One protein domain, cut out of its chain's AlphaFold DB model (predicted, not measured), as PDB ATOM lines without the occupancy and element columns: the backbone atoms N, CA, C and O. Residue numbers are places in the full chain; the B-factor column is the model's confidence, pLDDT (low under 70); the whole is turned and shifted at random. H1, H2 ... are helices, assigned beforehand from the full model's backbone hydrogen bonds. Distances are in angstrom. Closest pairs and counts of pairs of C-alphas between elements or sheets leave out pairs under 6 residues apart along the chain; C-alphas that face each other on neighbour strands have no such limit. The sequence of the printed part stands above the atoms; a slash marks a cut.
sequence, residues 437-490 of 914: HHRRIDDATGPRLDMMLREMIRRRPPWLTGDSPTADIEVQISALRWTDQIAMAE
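What this domain is: This is residues 437 to 490 of the 914 residues of the protein "Alpha/beta hydrolase" of Mycobacteriaceae bacterium (UniProt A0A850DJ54). Two helices, H1 and H2, lie side by side and run opposite ways as a helical hairpin. The link between them makes a loop at one end, where residues 461 to 467 stick out, and both ends of the printed part lie at the other end. The printed part has 54 residues with two named helices, H1 then H2, and no named strand; the class is all helix. It is only just loose, close to compact, with a radius of gyration of the C-alphas of 12.3 A, and elongated, spanning 36 by 19 by 17 A.

How they stand to each other: H1, residues 445 to 459, and H2, residues 470 to 482, form a hairpin and touch; their closest C-alphas, those of Leu 453 and Glu 474, are 6.8 A apart. Their lines stand at a shallow tilt of 30 degrees, opposite ways. In H1 every O i to N i+4 pair is within hydrogen-bond range; in H2, 8 of 9 are.

Where its parts are: H1 measures 20.9 A from C-alpha 445 at (211.557, 273.105, 210.005) to C-alpha 459. H2 measures 18.0 A and ends with C-alpha 482 at (224.619, 264.755, 210.165).

The domain as a whole: The two C-alphas farthest apart, those of Arg 439 and Trp 463, are 37.1 A apart. The printed part has no cut, and the link of 10 residues from H1 to H2 is short. The mean pLDDT of the printed part is 73.6; residues 437 to 443, 465 to 469 and 486 to 490 are under 70.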
ATOM      1  N   HIS A 437     211.780 260.004 209.932       60.41
ATOM      2  CA  HIS A 437     211.097 259.057 209.044       60.41
ATOM      3  C   HIS A 437     211.433 259.256 207.553       60.41
ATOM      4  O   HIS A 437     210.580 259.638 206.752       60.41
ATOM      5  N   HIS A 438     212.673 258.919 207.172       53.62
ATOM      6  CA  HIS A 438     213.142 258.711 205.784       53.62
ATOM      7  C   HIS A 438     212.821 259.828 204.762       53.62
ATOM      8  O   HIS A 438     212.742 259.572 203.557       53.62
ATOM      9  N   ARG A 439     212.623 261.073 205.203       59.06
ATOM     10  CA  ARG A 439     212.308 262.214 204.333       59.06
ATOM     11  C   ARG A 439     213.264 263.360 204.618       59.06
ATOM     12  O   ARG A 439     213.581 263.625 205.771       59.06
ATOM     13  N   ARG A 440     213.689 264.057 203.560       64.94
ATOM     14  CA  ARG A 440     214.345 265.360 203.698       64.94
ATOM     15  C   ARG A 440     213.324 266.302 204.334       64.94
ATOM     16  O   ARG A 440     212.195 266.388 203.849       64.94
ATOM     17  N   ILE A 441     213.709 266.929 205.434       68.56
ATOM     18  CA  ILE A 441     212.882 267.887 206.163       68.56
ATOM     19  C   ILE A 441     212.900 269.203 205.377       68.56
ATOM     20  O   ILE A 441     213.857 269.480 204.650       68.56
ATOM     21  N   ASP A 442     211.830 269.992 205.458       69.88
ATOM     22  CA  ASP A 442     211.776 271.273 204.757       69.88
ATOM     23  C   ASP A 442     212.746 272.311 205.358       69.88
ATOM     24  O   ASP A 442     213.122 272.256 206.535       69.88
ATOM     25  N   ASP A 443     213.127 273.289 204.532       69.69
ATOM     26  CA  ASP A 443     214.145 274.292 204.865       69.69
ATOM     27  C   ASP A 443     213.741 275.238 206.020       69.69
ATOM     28  O   ASP A 443     214.593 275.956 206.543       69.69
ATOM     29  N   ALA A 444     212.468 275.256 206.443       72.62
ATOM     30  CA  ALA A 444     211.987 276.068 207.565       72.62
ATOM     31  C   ALA A 444     211.946 275.282 208.889       72.62
ATOM     32  O   ALA A 444     212.241 275.833 209.955       72.62
ATOM     33  N   THR A 445     211.623 273.989 208.834       76.81
ATOM     34  CA  THR A 445     211.557 273.105 210.005       76.81
ATOM     35  C   THR A 445     212.938 272.858 210.619       76.81
ATOM     36  O   THR A 445     213.065 272.859 211.844       76.81
ATOM     37  N   GLY A 446     213.992 272.737 209.804       77.19
ATOM     38  CA  GLY A 446     215.373 272.615 210.291       77.19
ATOM     39  C   GLY A 446     215.763 273.731 211.277       77.19
ATOM     40  O   GLY A 446     215.973 273.443 212.458       77.19
ATOM     41  N   PRO A 447     215.775 275.011 210.851       78.12
ATOM     42  CA  PRO A 447     216.025 276.167 211.717       78.12
ATOM     43  C   PRO A 447     215.086 276.286 212.930       78.12
ATOM     44  O   PRO A 447     215.505 276.792 213.974       78.12
ATOM     45  N   ARG A 448     213.836 275.812 212.827       82.06
ATOM     46  CA  ARG A 448     212.874 275.766 213.944       82.06
ATOM     47  C   ARG A 448     213.327 274.806 215.047       82.06
ATOM     48  O   ARG A 448     213.376 275.223 216.203       82.06
ATOM     49  N   LEU A 449     213.685 273.566 214.708       81.62
ATOM     50  CA  LEU A 449     214.195 272.584 215.677       81.62
ATOM     51  C   LEU A 449     215.497 273.081 216.326       81.62
ATOM     52  O   LEU A 449     215.669 273.013 217.541       81.62
ATOM     53  N   ASP A 450     216.365 273.681 215.512       77.56
ATOM     54  CA  ASP A 450     217.617 274.322 215.912       77.56
ATOM     55  C   ASP A 450     217.411 275.459 216.940       77.56
ATOM     56  O   ASP A 450     218.124 275.554 217.941       77.56
ATOM     57  N   MET A 451     216.403 276.310 216.715       81.56
ATOM     58  CA  MET A 451     215.976 277.366 217.639       81.56
ATOM     59  C   MET A 451     215.375 276.790 218.928       81.56
ATOM     60  O   MET A 451     215.665 277.294 220.012       81.56
ATOM     61  N   MET A 452     214.553 275.744 218.827       83.56
ATOM     62  CA  MET A 452     213.915 275.100 219.980       83.56
ATOM     63  C   MET A 452     214.951 274.445 220.900       83.56
ATOM     64  O   MET A 452     214.895 274.665 222.107       83.56
ATOM     65  N   LEU A 453     215.947 273.748 220.343       81.56
ATOM     66  CA  LEU A 453     217.069 273.192 221.105       81.56
ATOM     67  C   LEU A 453     217.885 274.286 221.813       81.56
ATOM     68  O   LEU A 453     218.118 274.188 223.016       81.56
ATOM     69  N   ARG A 454     218.271 275.359 221.104       80.12
ATOM     70  CA  ARG A 454     219.020 276.477 221.711       80.12
ATOM     71  C   ARG A 454     218.239 277.162 222.836       80.12
ATOM     72  O   ARG A 454     218.819 277.472 223.874       80.12
ATOM     73  N   GLU A 455     216.934 277.360 222.667       82.06
ATOM     74  CA  GLU A 455     216.078 277.951 223.702       82.06
ATOM     75  C   GLU A 455     215.894 277.009 224.905       82.06
ATOM     76  O   GLU A 455     215.867 277.485 226.039       82.06
ATOM     77  N   MET A 456     215.829 275.683 224.699       83.12
ATOM     78  CA  MET A 456     215.834 274.701 225.796       83.12
ATOM     79  C   MET A 456     217.134 274.759 226.594       83.12
ATOM     80  O   MET A 456     217.089 274.916 227.811       83.12
ATOM     81  N   ILE A 457     218.286 274.711 225.920       81.12
ATOM     82  CA  ILE A 457     219.603 274.782 226.568       81.12
ATOM     83  C   ILE A 457     219.745 276.093 227.357       81.12
ATOM     84  O   ILE A 457     220.142 276.062 228.519       81.12
ATOM     85  N   ARG A 458     219.323 277.231 226.784       81.69
ATOM     86  CA  ARG A 458     219.326 278.545 227.455       81.69
ATOM     87  C   ARG A 458     218.406 278.611 228.683       81.69
ATOM     88  O   ARG A 458     218.681 279.379 229.601       81.69
ATOM     89  N   ARG A 459     217.303 277.854 228.696       82.62
ATOM     90  CA  ARG A 459     216.318 277.803 229.797       82.62
ATOM     91  C   ARG A 459     216.544 276.645 230.777       82.62
ATOM     92  O   ARG A 459     215.741 276.502 231.700       82.62
ATOM     93  N   ARG A 460     217.580 275.815 230.586       84.12
ATOM     94  CA  ARG A 460     217.866 274.630 231.410       84.12
ATOM     95  C   ARG A 460     218.102 275.038 232.872       84.12
ATOM     96  O   ARG A 460     219.072 275.747 233.137       84.12
ATOM     97  N   PRO A 461     217.294 274.559 233.835       83.12
ATOM     98  CA  PRO A 461     217.521 274.845 235.248       83.12
ATOM     99  C   PRO A 461     218.905 274.349 235.705       83.12
ATOM    100  O   PRO A 461     219.232 273.183 235.463       83.12
ATOM    101  N   PRO A 462     219.721 275.172 236.394       76.88
ATOM    102  CA  PRO A 462     221.129 274.854 236.658       76.88
ATOM    103  C   PRO A 462     221.344 273.668 237.612       76.88
ATOM    104  O   PRO A 462     222.435 273.104 237.652       76.88
ATOM    105  N   TRP A 463     220.317 273.248 238.359       76.12
ATOM    106  CA  TRP A 463     220.361 272.041 239.193       76.12
ATOM    107  C   TRP A 463     220.074 270.736 238.427       76.12
ATOM    108  O   TRP A 463     220.343 269.664 238.966       76.12
ATOM    109  N   LEU A 464     219.583 270.790 237.179       72.31
ATOM    110  CA  LEU A 464     219.378 269.603 236.338       72.31
ATOM    111  C   LEU A 464     220.691 269.150 235.686       72.31
ATOM    112  O   LEU A 464     220.928 269.355 234.490       72.31
ATOM    113  N   THR A 465     221.549 268.517 236.485       57.38
ATOM    114  CA  THR A 465     222.771 267.831 236.036       57.38
ATOM    115  C   THR A 465     222.475 266.380 235.615       57.38
ATOM    116  O   THR A 465     221.443 265.819 235.969       57.38
ATOM    117  N   GLY A 466     223.359 265.769 234.817       58.69
ATOM    118  CA  GLY A 466     223.164 264.408 234.294       58.69
ATOM    119  C   GLY A 466     222.242 264.327 233.067       58.69
ATOM    120  O   GLY A 466     222.227 265.250 232.242       58.69
ATOM    121  N   ASP A 467     221.511 263.211 232.948       55.69
ATOM    122  CA  ASP A 467     220.641 262.824 231.821       55.69
ATOM    123  C   ASP A 467     219.395 263.727 231.679       55.69
ATOM    124  O   ASP A 467     218.254 263.317 231.874       55.69
ATOM    125  N   SER A 468     219.613 264.993 231.321       66.25
ATOM    126  CA  SER A 468     218.538 265.928 230.984       66.25
ATOM    127  C   SER A 468     217.814 265.484 229.701       66.25
ATOM    128  O   SER A 468     218.491 265.163 228.719       66.25
ATOM    129  N   PRO A 469     216.470 265.580 229.632       67.19
ATOM    130  CA  PRO A 469     215.691 265.285 228.423       67.19
ATOM    131  C   PRO A 469     216.187 265.992 227.153       67.19
ATOM    132  O   PRO A 469     216.068 265.457 226.052       67.19
ATOM    133  N   THR A 470     216.761 267.187 227.330       74.31
ATOM    134  CA  THR A 470     217.388 268.028 226.300       74.31
ATOM    135  C   THR A 470     218.468 267.290 225.515       74.31
ATOM    136  O   THR A 470     218.570 267.463 224.308       74.31
ATOM    137  N   ALA A 471     219.254 266.439 226.179       74.75
ATOM    138  CA  ALA A 471     220.387 265.763 225.560       74.75
ATOM    139  C   ALA A 471     219.969 264.535 224.722       74.75
ATOM    140  O   ALA A 471     220.798 263.978 224.004       74.75
ATOM    141  N   ASP A 472     218.720 264.055 224.822       75.62
ATOM    142  CA  ASP A 472     218.181 263.042 223.889       75.62
ATOM    143  C   ASP A 472     217.778 263.736 222.573       75.62
ATOM    144  O   ASP A 472     218.095 263.273 221.479       75.62
ATOM    145  N   ILE A 473     217.128 264.898 222.708       81.50
ATOM    146  CA  ILE A 473     216.687 265.785 221.622       81.50
ATOM    147  C   ILE A 473     217.893 266.325 220.843       81.50
ATOM    148  O   ILE A 473     217.890 266.323 219.616       81.50
ATOM    149  N   GLU A 474     218.945 266.734 221.552       81.50
ATOM    150  CA  GLU A 474     220.228 267.160 220.990       81.50
ATOM    151  C   GLU A 474     220.850 266.074 220.107       81.50
ATOM    152  O   GLU A 474     221.141 266.331 218.943       81.50
ATOM    153  N   VAL A 475     220.954 264.837 220.609       80.50
ATOM    154  CA  VAL A 475     221.459 263.688 219.839       80.50
ATOM    155  C   VAL A 475     220.610 263.425 218.590       80.50
ATOM    156  O   VAL A 475     221.164 263.186 217.517       80.50
ATOM    157  N   GLN A 476     219.279 263.492 218.695       82.06
ATOM    158  CA  GLN A 476     218.384 263.286 217.553       82.06
ATOM    159  C   GLN A 476     218.529 264.392 216.495       82.06
ATOM    160  O   GLN A 476     218.688 264.085 215.314       82.06
ATOM    161  N   ILE A 477     218.543 265.666 216.899       82.31
ATOM    162  CA  ILE A 477     218.744 266.806 215.991       82.31
ATOM    163  C   ILE A 477     220.140 266.748 215.355       82.31
ATOM    164  O   ILE A 477     220.270 266.965 214.151       82.31
ATOM    165  N   SER A 478     221.180 266.384 216.106       81.06
ATOM    166  CA  SER A 478     222.531 266.194 215.567       81.06
ATOM    167  C   SER A 478     222.611 265.040 214.568       81.06
ATOM    168  O   SER A 478     223.251 265.195 213.532       81.06
ATOM    169  N   ALA A 479     221.903 263.930 214.792       81.25
ATOM    170  CA  ALA A 479     221.791 262.854 213.805       81.25
ATOM    171  C   ALA A 479     221.032 263.292 212.531       81.25
ATOM    172  O   ALA A 479     221.446 262.932 211.427       81.25
ATOM    173  N   LEU A 480     219.981 264.114 212.652       81.81
ATOM    174  CA  LEU A 480     219.241 264.689 211.514       81.81
ATOM    175  C   LEU A 480     220.075 265.702 210.704       81.81
ATOM    176  O   LEU A 480     220.009 265.710 209.473       81.81
ATOM    177  N   ARG A 481     220.889 266.530 211.374       80.12
ATOM    178  CA  ARG A 481     221.893 267.410 210.739       80.12
ATOM    179  C   ARG A 481     222.949 266.585 209.994       80.12
ATOM    180  O   ARG A 481     223.203 266.813 208.814       80.12
ATOM    181  N   TRP A 482     223.536 265.600 210.679       79.69
ATOM    182  CA  TRP A 482     224.619 264.755 210.165       79.69
ATOM    183  C   TRP A 482     224.190 263.955 208.929       79.69
ATOM    184  O   TRP A 482     224.946 263.873 207.970       79.69
ATOM    185  N   THR A 483     222.954 263.448 208.890       77.44
ATOM    186  CA  THR A 483     222.394 262.689 207.750       77.44
ATOM    187  C   THR A 483     221.904 263.530 206.555       77.44
ATOM    188  O   THR A 483     221.347 262.959 205.616       77.44
ATOM    189  N   ASP A 484     222.098 264.858 206.558       72.19
ATOM    190  CA  ASP A 484     221.506 265.830 205.605       72.19
ATOM    191  C   ASP A 484     219.965 265.748 205.507       72.19
ATOM    192  O   ASP A 484     219.366 266.129 204.499       72.19
ATOM    193  N   GLN A 485     219.295 265.263 206.562       71.56
ATOM    194  CA  GLN A 485     217.836 265.356 206.668       71.56
ATOM    195  C   GLN A 485     217.411 266.787 207.024       71.56
ATOM    196  O   GLN A 485     216.420 267.265 206.478       71.56
ATOM    197  N   ILE A 486     218.185 267.479 207.871       69.38
ATOM    198  CA  ILE A 486     218.089 268.924 208.135       69.38
ATOM    199  C   ILE A 486     219.159 269.669 207.331       69.38
ATOM    200  O   ILE A 486     220.341 269.331 207.401       69.38
ATOM    201  N   ALA A 487     218.760 270.742 206.640       58.12
ATOM    202  CA  ALA A 487     219.688 271.674 206.011       58.12
ATOM    203  C   ALA A 487     220.601 272.328 207.066       58.12
ATOM    204  O   ALA A 487     220.161 273.142 207.880       58.12
ATOM    205  N   MET A 488     221.884 271.967 207.054       61.62
ATOM    206  CA  MET A 488     222.873 272.572 207.940       61.62
ATOM    207  C   MET A 488     223.134 274.028 207.553       61.62
ATOM    208  O   MET A 488     223.518 274.314 206.419       61.62
ATOM    209  N   ALA A 489     223.018 274.938 208.521       48.34
ATOM    210  CA  ALA A 489     223.651 276.242 208.420       48.34
ATOM    211  C   ALA A 489     225.171 276.028 208.492       48.34
ATOM    212  O   ALA A 489     225.719 275.846 209.578       48.34
ATOM    213  N   GLU A 490     225.843 275.986 207.338       52.34
ATOM    214  CA  GLU A 490     227.300 275.861 207.278       52.34
ATOM    215  C   GLU A 490     227.941 277.034 208.027       52.34
ATOM    216  O   GLU A 490     227.957 278.169 207.539       52.34
TER     217      GLU A 490